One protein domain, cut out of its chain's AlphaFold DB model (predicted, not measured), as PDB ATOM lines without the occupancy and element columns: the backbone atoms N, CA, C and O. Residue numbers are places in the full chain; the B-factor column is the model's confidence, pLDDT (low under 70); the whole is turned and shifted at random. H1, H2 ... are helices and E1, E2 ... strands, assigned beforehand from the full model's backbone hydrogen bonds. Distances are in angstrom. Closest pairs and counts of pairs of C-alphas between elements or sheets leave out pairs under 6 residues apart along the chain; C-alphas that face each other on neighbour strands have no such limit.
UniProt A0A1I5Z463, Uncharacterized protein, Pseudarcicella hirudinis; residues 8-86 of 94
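What this domain is: This is residues 8 to 86 of the 94 residues of an uncharacterized protein of Pseudarcicella hirudinis (UniProt A0A1I5Z463). With little regular structure, a small antiparallel sheet, E1-E2-E3 in order, has helix H1 standing up from it at E1. Long stretches with no named element, residues 28 to 41 and 62 to 86, make much of the rest; the last folds back to E1, where residues 84 to 85 pair parallel with residues 26 to 27. The 79 printed residues run H1-E1-E2-E3, class mixed, with 22 in named elements. The whole is compact: radius of gyration of the C-alphas 12.2 A, spans 31 by 28 by 21 A.

How they stand to each other: Look first at the meander, each strand the antiparallel neighbour of the one before: E1, residues 22 to 27; E2, 42 to 47; E3, 59 to 61. Both neighbour pairs are hairpins; N 24 and O 45, and N 46 and O 60, are each 2.8 A apart. H1, residues 8 to 14, has every O i to N i+4 pair within hydrogen-bond range; its closest C-alphas with E1, Val 13 and Ile 23, are 4.8 A apart.

Where its parts are: Find H1 beginning at C-alpha 8, (304.511, 382.648, 313.690). E1 runs 16.3 A; E3 ends at C-alpha 61, (314.887, 371.741, 304.779).

The domain as a whole: Links E1 to E2 and E2 to E3 are long; residues 30 to 40 have pLDDT under 70.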
ATOM      1  N   ASP A   8     303.845 382.290 314.947       96.69
ATOM      2  CA  ASP A   8     304.511 382.648 313.690       96.69
ATOM      3  C   ASP A   8     304.660 381.432 312.773       96.69
ATOM      4  O   ASP A   8     304.412 381.509 311.572       96.69
ATOM      5  N   PHE A   9     304.976 380.268 313.347       96.31
ATOM      6  CA  PHE A   9     305.032 379.018 312.594       96.31
ATOM      7  C   PHE A   9     303.654 378.610 312.062       96.31
ATOM      8  O   PHE A   9     303.539 378.206 310.907       96.31
ATOM      9  N   GLU A  10     302.607 378.728 312.884       95.56
ATOM     10  CA  GLU A  10     301.228 378.458 312.465       95.56
ATOM     11  C   GLU A  10     300.820 379.317 311.268       95.56
ATOM     12  O   GLU A  10     300.283 378.789 310.294       95.56
ATOM     13  N   ILE A  11     301.098 380.624 311.328       95.88
ATOM     14  CA  ILE A  11     300.796 381.558 310.242       95.88
ATOM     15  C   ILE A  11     301.463 381.079 308.951       95.88
ATOM     16  O   ILE A  11     300.792 380.939 307.935       95.88
ATOM     17  N   GLN A  12     302.752 380.746 309.007       97.12
ATOM     18  CA  GLN A  12     303.551 380.367 307.837       97.12
ATOM     19  C   GLN A  12     303.141 379.034 307.212       97.12
ATOM     20  O   GLN A  12     303.201 378.889 305.993       97.12
ATOM     21  N   VAL A  13     302.706 378.075 308.033       95.88
ATOM     22  CA  VAL A  13     302.156 376.789 307.574       95.88
ATOM     23  C   VAL A  13     300.787 376.962 306.914       95.88
ATOM     24  O   VAL A  13     300.438 376.229 305.989       95.88
ATOM     25  N   LYS A  14     299.999 377.936 307.380       95.50
ATOM     26  CA  LYS A  14     298.655 378.223 306.862       95.50
ATOM     27  C   LYS A  14     298.638 379.140 305.641       95.50
ATOM     28  O   LYS A  14     297.582 379.283 305.027       95.50
ATOM     29  N   LEU A  15     299.765 379.751 305.275       96.88
ATOM     30  CA  LEU A  15     299.845 380.555 304.058       96.88
ATOM     31  C   LEU A  15     299.510 379.704 302.818       96.88
ATOM     32  O   LEU A  15     299.898 378.529 302.760       96.88
ATOM     33  N   PRO A  16     298.845 380.280 301.799       96.38
ATOM     34  CA  PRO A  16     298.654 379.625 300.506       96.38
ATOM     35  C   PRO A  16     299.979 379.155 299.894       96.38
ATOM     36  O   PRO A  16     301.015 379.796 300.091       96.38
ATOM     37  N   SER A  17     299.952 378.058 299.126       95.94
ATOM     38  CA  SER A  17     301.140 377.511 298.440       95.94
ATOM     39  C   SER A  17     301.845 378.537 297.571       95.94
ATOM     40  O   SER A  17     303.062 378.505 297.488       95.94
ATOM     41  N   THR A  18     301.112 379.494 297.012       96.88
ATOM     42  CA  THR A  18     301.614 380.552 296.130       96.88
ATOM     43  C   THR A  18     302.312 381.709 296.857       96.88
ATOM     44  O   THR A  18     302.937 382.543 296.211       96.88
ATOM     45  N   THR A  19     302.240 381.786 298.192       96.56
ATOM     46  CA  THR A  19     302.887 382.863 298.968       96.56
ATOM     47  C   THR A  19     304.344 382.529 299.275       96.56
ATOM     48  O   THR A  19     304.644 381.399 299.657       96.56
ATOM     49  N   ALA A  20     305.242 383.508 299.164       93.75
ATOM     50  CA  ALA A  20     306.673 383.341 299.401       93.75
ATOM     51  C   ALA A  20     307.192 384.281 300.512       93.75
ATOM     52  O   ALA A  20     306.895 385.476 300.462       93.75
ATOM     53  N   PRO A  21     308.022 383.800 301.456       94.19
ATOM     54  CA  PRO A  21     308.251 382.392 301.768       94.19
ATOM     55  C   PRO A  21     307.033 381.768 302.473       94.19
ATOM     56  O   PRO A  21     306.187 382.476 303.015       94.19
ATOM     57  N   ASN A  22     306.955 380.439 302.495       96.56
ATOM     58  CA  ASN A  22     306.015 379.704 303.346       96.56
ATOM     59  C   ASN A  22     306.663 378.434 303.910       96.56
ATOM     60  O   ASN A  22     307.671 377.960 303.376       96.56
ATOM     61  N   ILE A  23     306.089 377.886 304.984       97.44
ATOM     62  CA  ILE A  23     306.542 376.621 305.572       97.44
ATOM     63  C   ILE A  23     305.609 375.499 305.132       97.44
ATOM     64  O   ILE A  23     304.390 375.642 305.184       97.44
ATOM     65  N   ARG A  24     306.185 374.358 304.754       96.38
ATOM     66  CA  ARG A  24     305.439 373.141 304.435       96.38
ATOM     67  C   ARG A  24     305.832 372.001 305.346       96.38
ATOM     68  O   ARG A  24     307.016 371.720 305.543       96.38
ATOM     69  N   ILE A  25     304.805 371.342 305.870       95.44
ATOM     70  CA  ILE A  25     304.917 370.053 306.539       95.44
ATOM     71  C   ILE A  25     304.548 368.993 305.508       95.44
ATOM     72  O   ILE A  25     303.434 368.988 304.980       95.44
ATOM     73  N   ILE A  26     305.510 368.129 305.208       92.62
ATOM     74  CA  ILE A  26     305.416 367.128 304.150       92.62
ATOM     75  C   ILE A  26     305.277 365.762 304.801       92.62
ATOM     76  O   ILE A  26     306.152 365.375 305.572       92.62
ATOM     77  N   LYS A  27     304.227 365.023 304.468       90.94
ATOM     78  CA  LYS A  27     304.072 363.612 304.800       90.94
ATOM     79  C   LYS A  27     304.512 362.761 303.612       90.94
ATOM     80  O   LYS A  27     303.967 362.880 302.517       90.94
ATOM     81  N   TYR A  28     305.464 361.876 303.862       85.06
ATOM     82  CA  TYR A  28     305.917 360.864 302.920       85.06
ATOM     83  C   TYR A  28     305.238 359.523 303.194       85.06
ATOM     84  O   TYR A  28     305.072 359.132 304.355       85.06
ATOM     85  N   GLN A  29     304.894 358.795 302.135       76.75
ATOM     86  CA  GLN A  29     304.427 357.417 302.230       76.75
ATOM     87  C   GLN A  29     305.613 356.448 302.120       76.75
ATOM     88  O   GLN A  29     306.584 356.648 301.393       76.75
ATOM     89  N   SER A  30     305.557 355.381 302.913       59.44
ATOM     90  CA  SER A  30     306.662 354.466 303.237       59.44
ATOM     91  C   SER A  30     307.222 353.640 302.070       59.44
ATOM     92  O   SER A  30     308.192 352.907 302.262       59.44
ATOM     93  N   SER A  31     306.648 353.738 300.871       57.97
ATOM     94  CA  SER A  31     307.054 352.965 299.694       57.97
ATOM     95  C   SER A  31     308.159 353.622 298.861       57.97
ATOM     96  O   SER A  31     308.686 352.972 297.958       57.97
ATOM     97  N   HIS A  32     308.553 354.869 299.149       57.19
ATOM     98  CA  HIS A  32     309.527 355.554 298.306       57.19
ATOM     99  C   HIS A  32     310.959 354.989 298.465       57.19
ATOM    100  O   HIS A  32     311.516 355.022 299.570       57.19
ATOM    101  N   PRO A  33     311.626 354.537 297.380       57.03
ATOM    102  CA  PRO A  33     312.955 353.916 297.446       57.03
ATOM    103  C   PRO A  33     314.047 354.813 298.047       57.03
ATOM    104  O   PRO A  33     314.947 354.307 298.714       57.03
ATOM    105  N   LEU A  34     313.956 356.140 297.869       55.03
ATOM    106  CA  LEU A  34     314.913 357.099 298.452       55.03
ATOM    107  C   LEU A  34     314.690 357.355 299.954       55.03
ATOM    108  O   LEU A  34     315.514 358.007 300.588       55.03
ATOM    109  N   LEU A  35     313.587 356.863 300.529       55.25
ATOM    110  CA  LEU A  35     313.255 357.008 301.951       55.25
ATOM    111  C   LEU A  35     313.476 355.713 302.744       55.25
ATOM    112  O   LEU A  35     313.164 355.645 303.934       55.25
ATOM    113  N   LYS A  36     314.043 354.683 302.104       47.44
ATOM    114  CA  LYS A  36     314.313 353.378 302.710       47.44
ATOM    115  C   LYS A  36     315.284 353.545 303.891       47.44
ATOM    116  O   LYS A  36     316.468 353.797 303.703       47.44
ATOM    117  N   GLY A  37     314.762 353.439 305.115       47.88
ATOM    118  CA  GLY A  37     315.517 353.621 306.366       47.88
ATOM    119  C   GLY A  37     315.317 354.973 307.066       47.88
ATOM    120  O   GLY A  37     315.745 355.135 308.209       47.88
ATOM    121  N   LEU A  38     314.615 355.930 306.449       53.38
ATOM    122  CA  LEU A  38     314.182 357.146 307.133       53.38
ATOM    123  C   LEU A  38     312.923 356.833 307.945       53.38
ATOM    124  O   LEU A  38     311.804 356.865 307.452       53.38
ATOM    125  N   THR A  39     313.106 356.580 309.239       51.34
ATOM    126  CA  THR A  39     312.037 356.339 310.230       51.34
ATOM    127  C   THR A  39     311.109 357.539 310.465       51.34
ATOM    128  O   THR A  39     310.291 357.529 311.381       51.34
ATOM    129  N   LYS A  40     311.236 358.610 309.676       60.22
ATOM    130  CA  LYS A  40     310.568 359.889 309.905       60.22
ATOM    131  C   LYS A  40     309.730 360.239 308.679       60.22
ATOM    132  O   LYS A  40     310.256 360.773 307.711       60.22
ATOM    133  N   GLN A  41     308.433 359.939 308.768       78.88
ATOM    134  CA  GLN A  41     307.436 360.172 307.713       78.88
ATOM    135  C   GLN A  41     307.173 361.659 307.449       78.88
ATOM    136  O   GLN A  41     306.620 361.993 306.412       78.88
ATOM    137  N   PHE A  42     307.589 362.551 308.356       88.25
ATOM    138  CA  PHE A  42     307.371 363.988 308.228       88.25
ATOM    139  C   PHE A  42     308.668 364.757 307.939       88.25
ATOM    140  O   PHE A  42     309.668 364.656 308.670       88.25
ATOM    141  N   GLY A  43     308.630 365.541 306.864       90.94
ATOM    142  CA  GLY A  43     309.617 366.542 306.477       90.94
ATOM    143  C   GLY A  43     309.096 367.958 306.699       90.94
ATOM    144  O   GLY A  43     307.894 368.196 306.745       90.94
ATOM    145  N   PHE A  44     310.022 368.904 306.829       94.38
ATOM    146  CA  PHE A  44     309.706 370.313 307.037       94.38
ATOM    147  C   PHE A  44     310.597 371.138 306.128       94.38
ATOM    148  O   PHE A  44     311.819 370.941 306.122       94.38
ATOM    149  N   CYS A  45     310.017 372.057 305.368       95.38
ATOM    150  CA  CYS A  45     310.798 372.932 304.510       95.38
ATOM    151  C   CYS A  45     310.207 374.335 304.414       95.38
ATOM    152  O   CYS A  45     309.024 374.549 304.660       95.38
ATOM    153  N   ILE A  46     311.064 375.282 304.047       97.12
ATOM    154  CA  ILE A  46     310.680 376.617 303.605       97.12
ATOM    155  C   ILE A  46     310.715 376.616 302.079       97.12
ATOM    156  O   ILE A  46     311.705 376.170 301.487       97.12
ATOM    157  N   THR A  47     309.653 377.112 301.451       96.38
ATOM    158  CA  THR A  47     309.545 377.241 299.991       96.38
ATOM    159  C   THR A  47     309.364 378.700 299.583       96.38
ATOM    160  O   THR A  47     308.941 379.528 300.389       96.38
ATOM    161  N   MET A  48     309.662 379.008 298.318       96.06
ATOM    162  CA  MET A  48     309.480 380.340 297.722       96.06
ATOM    163  C   MET A  48     308.135 380.493 297.004       96.06
ATOM    164  O   MET A  48     308.013 381.284 296.075       96.06
ATOM    165  N   GLY A  49     307.131 379.732 297.432       95.06
ATOM    166  CA  GLY A  49     305.845 379.671 296.760       95.06
ATOM    167  C   GLY A  49     305.855 378.756 295.527       95.06
ATOM    168  O   GLY A  49     306.885 378.567 294.879       95.06
ATOM    169  N   TYR A  50     304.715 378.136 295.232       94.62
ATOM    170  CA  TYR A  50     304.515 377.247 294.086       94.62
ATOM    171  C   TYR A  50     303.025 377.041 293.784       94.62
ATOM    172  O   TYR A  50     302.174 377.118 294.675       94.62
ATOM    173  N   ASP A  51     302.734 376.685 292.532       93.69
ATOM    174  CA  ASP A  51     301.385 376.293 292.105       93.69
ATOM    175  C   ASP A  51     301.091 374.823 292.424       93.69
ATOM    176  O   ASP A  51     300.038 374.495 292.964       93.69
ATOM    177  N   LYS A  52     302.045 373.927 292.137       90.62
ATOM    178  CA  LYS A  52     301.949 372.493 292.436       90.62
ATOM    179  C   LYS A  52     303.222 372.007 293.112       90.62
ATOM    180  O   LYS A  52     304.321 372.270 292.620       90.62
ATOM    181  N   TYR A  53     303.077 371.295 294.227       90.19
ATOM    182  CA  TYR A  53     304.229 370.782 294.952       90.19
ATOM    183  C   TYR A  53     304.964 369.710 294.132       90.19
ATOM    184  O   TYR A  53     304.358 368.836 293.510       90.19
ATOM    185  N   ASN A  54     306.293 369.786 294.136       85.62
ATOM    186  CA  ASN A  54     307.186 368.814 293.519       85.62
ATOM    187  C   ASN A  54     308.423 368.643 294.415       85.62
ATOM    188  O   ASN A  54     308.973 369.612 294.942       85.62
ATOM    189  N   ILE A  55     308.892 367.404 294.580       84.75
ATOM    190  CA  ILE A  55     310.061 367.090 295.410       84.75
ATOM    191  C   ILE A  55     311.355 367.767 294.930       84.75
ATOM    192  O   ILE A  55     312.285 367.922 295.718       84.75
ATOM    193  N   LEU A  56     311.418 368.217 293.678       85.38
ATOM    194  CA  LEU A  56     312.546 368.943 293.097       85.38
ATOM    195  C   LEU A  56     312.442 370.467 293.254       85.38
ATOM    196  O   LEU A  56     313.367 371.171 292.860       85.38
ATOM    197  N   LEU A  57     311.360 370.991 293.849       89.69
ATOM    198  CA  LEU A  57     311.232 372.429 294.086       89.69
ATOM    199  C   LEU A  57     312.409 372.957 294.922       89.69
ATOM    200  O   LEU A  57     312.793 372.296 295.906       89.69
ATOM    201  N   PRO A  58     312.936 374.153 294.587       90.69
ATOM    202  CA  PRO A  58     313.865 374.872 295.446       90.69
ATOM    203  C   PRO A  58     313.250 375.062 296.832       90.69
ATOM    204  O   PRO A  58     312.189 375.668 296.987       90.69
ATOM    205  N   LYS A  59     313.905 374.501 297.847       92.19
ATOM    206  CA  LYS A  59     313.438 374.546 299.233       92.19
ATOM    207  C   LYS A  59     314.598 374.432 300.203       92.19
ATOM    208  O   LYS A  59     315.615 373.807 299.898       92.19
ATOM    209  N   MET A  60     314.399 374.975 301.395       95.00
ATOM    210  CA  MET A  60     315.310 374.809 302.521       95.00
ATOM    211  C   MET A  60     314.695 373.843 303.527       95.00
ATOM    212  O   MET A  60     313.658 374.141 304.111       95.00
ATOM    213  N   THR A  61     315.322 372.689 303.742       93.56
ATOM    214  CA  THR A  61     314.887 371.741 304.779       93.56
ATOM    215  C   THR A  61     315.224 372.286 306.164       93.56
ATOM    216  O   THR A  61     316.346 372.731 306.400       93.56
ATOM    217  N   ILE A  62     314.280 372.197 307.099       95.31
ATOM    218  CA  ILE A  62     314.450 372.649 308.485       95.31
ATOM    219  C   ILE A  62     314.175 371.503 309.466       95.31
ATOM    220  O   ILE A  62     313.380 370.605 309.202       95.31
ATOM    221  N   SER A  63     314.861 371.505 310.610       94.38
ATOM    222  CA  SER A  63     314.624 370.537 311.704       94.38
ATOM    223  C   SER A  63     314.114 371.192 312.990       94.38
ATOM    224  O   SER A  63     313.524 370.515 313.835       94.38
ATOM    225  N   TYR A  64     314.310 372.503 313.114       96.56
ATOM    226  CA  TYR A  64     313.873 373.329 314.232       96.56
ATOM    227  C   TYR A  64     313.001 374.468 313.704       96.56
ATOM    228  O   TYR A  64     313.179 374.916 312.571       96.56
ATOM    229  N   CYS A  65     312.051 374.919 314.518       96.88
ATOM    230  CA  CYS A  65     311.235 376.082 314.221       96.88
ATOM    231  C   CYS A  65     312.136 377.324 314.129       96.88
ATOM    232  O   CYS A  65     312.829 377.617 315.107       96.88
ATOM    233  N   PRO A  66     312.109 378.080 313.017       97.06
ATOM    234  CA  PRO A  66     312.946 379.270 312.863       97.06
ATOM    235  C   PRO A  66     312.526 380.427 313.783       97.06
ATOM    236  O   PRO A  66     313.272 381.387 313.918       97.06
ATOM    237  N   TYR A  67     311.355 380.337 314.425       97.06
ATOM    238  CA  TYR A  67     310.807 381.389 315.285       97.06
ATOM    239  C   TYR A  67     311.034 381.122 316.775       97.06
ATOM    240  O   TYR A  67     311.457 382.010 317.506       97.06
ATOM    241  N   CYS A  68     310.770 379.897 317.241       96.44
ATOM    242  CA  CYS A  68     310.846 379.556 318.668       96.44
ATOM    243  C   CYS A  68     311.897 378.491 319.016       96.44
ATOM    244  O   CYS A  68     311.975 378.070 320.166       96.44
ATOM    245  N   GLY A  69     312.663 377.991 318.038       96.38
ATOM    246  CA  GLY A  69     313.729 377.006 318.257       96.38
ATOM    247  C   GLY A  69     313.257 375.593 318.618       96.38
ATOM    248  O   GLY A  69     314.080 374.702 318.801       96.38
ATOM    249  N   SER A  70     311.945 375.349 318.696       95.62
ATOM    250  CA  SER A  70     311.396 374.023 319.003       95.62
ATOM    251  C   SER A  70     311.772 372.995 317.938       95.62
ATOM    252  O   SER A  70     311.694 373.267 316.740       95.62
ATOM    253  N   LYS A  71     312.134 371.782 318.358       94.56
ATOM    254  CA  LYS A  71     312.415 370.667 317.450       94.56
ATOM    255  C   LYS A  71     311.114 370.166 316.826       94.56
ATOM    256  O   LYS A  71     310.258 369.608 317.505       94.56
ATOM    257  N   LEU A  72     310.966 370.352 315.516       94.06
ATOM    258  CA  LEU A  72     309.681 370.191 314.817       94.06
ATOM    259  C   LEU A  72     309.125 368.766 314.914       94.06
ATOM    260  O   LEU A  72     307.928 368.555 315.082       94.06
ATOM    261  N   LYS A  73     310.019 367.781 314.887       90.06
ATOM    262  CA  LYS A  73     309.674 366.356 314.969       90.06
ATOM    263  C   LYS A  73     309.054 365.938 316.298       90.06
ATOM    264  O   LYS A  73     308.429 364.887 316.340       90.06
ATOM    265  N   ASP A  74     309.212 366.746 317.339       88.50
ATOM    266  CA  ASP A  74     308.635 366.462 318.652       88.50
ATOM    267  C   ASP A  74     307.179 366.973 318.743       88.50
ATOM    268  O   ASP A  74     306.444 366.570 319.637       88.50
ATOM    269  N   PHE A  75     306.745 367.820 317.795       86.94
ATOM    270  CA  PHE A  75     305.397 368.408 317.742       86.94
ATOM    271  C   PHE A  75     304.537 367.859 316.598       86.94
ATOM    272  O   PHE A  75     303.327 367.713 316.750       86.94
ATOM    273  N   TYR A  76     305.142 367.580 315.444       88.50
ATOM    274  CA  TYR A  76     304.414 367.343 314.197       88.50
ATOM    275  C   TYR A  76     304.605 365.905 313.707       88.50
ATOM    276  O   TYR A  76     305.484 365.621 312.892       88.50
ATOM    277  N   GLY A  77     303.778 365.003 314.236       82.88
ATOM    278  CA  GLY A  77     303.780 363.573 313.895       82.88
ATOM    279  C   GLY A  77     302.425 363.029 313.439       82.88
ATOM    280  O   GLY A  77     302.238 361.819 313.434       82.88
ATOM    281  N   SER A  78     301.478 363.910 313.107       85.75
ATOM    282  CA  SER A  78     300.116 363.551 312.704       85.75
ATOM    283  C   SER A  78     299.752 364.206 311.375       85.75
ATOM    284  O   SER A  78     300.212 365.306 311.062       85.75
ATOM    285  N   ASP A  79     298.893 363.533 310.617       85.81
ATOM    286  CA  ASP A  79     298.442 363.937 309.284       85.81
ATOM    287  C   ASP A  79     297.745 365.298 309.282       85.81
ATOM    288  O   ASP A  79     297.857 366.044 308.317       85.81
ATOM    289  N   GLU A  80     297.098 365.671 310.390       89.75
ATOM    290  CA  GLU A  80     296.384 366.950 310.529       89.75
ATOM    291  C   GLU A  80     297.275 368.197 310.384       89.75
ATOM    292  O   GLU A  80     296.766 369.321 310.314       89.75
ATOM    293  N   TYR A  81     298.597 368.012 310.425       90.50
ATOM    294  CA  TYR A  81     299.588 369.071 310.268       90.50
ATOM    295  C   TYR A  81     300.147 369.150 308.852       90.50
ATOM    296  O   TYR A  81     300.712 370.182 308.498       90.50
ATOM    297  N   ALA A  82     300.035 368.081 308.062       92.62
ATOM    298  CA  ALA A  82     300.627 368.026 306.737       92.62
ATOM    299  C   ALA A  82     299.850 368.912 305.760       92.62
ATOM    300  O   ALA A  82     298.626 368.860 305.683       92.62
ATOM    301  N   ASN A  83     300.584 369.718 304.998       93.81
ATOM    302  CA  ASN A  83     300.030 370.420 303.841       93.81
ATOM    303  C   ASN A  83     300.253 369.615 302.567       93.81
ATOM    304  O   ASN A  83     299.423 369.640 301.671       93.81
ATOM    305  N   GLU A  84     301.385 368.913 302.513       92.88
ATOM    306  CA  GLU A  84     301.806 368.148 301.353       92.88
ATOM    307  C   GLU A  84     301.873 366.682 301.752       92.88
ATOM    308  O   GLU A  84     302.694 366.286 302.575       92.88
ATOM    309  N   ILE A  85     300.998 365.871 301.184       91.94
ATOM    310  CA  ILE A  85     300.902 364.434 301.408       91.94
ATOM    311  C   ILE A  85     301.232 363.701 300.106       91.94
ATOM    312  O   ILE A  85     300.610 363.942 299.065       91.94
ATOM    313  N   GLU A  86     302.219 362.813 300.166       87.38
ATOM    314  CA  GLU A  86     302.593 361.937 299.056       87.38
ATOM    315  C   GLU A  86     301.434 360.992 298.702       87.38
ATOM    316  O   GLU A  86     300.818 360.395 299.584       87.38
TER     317      GLU A  86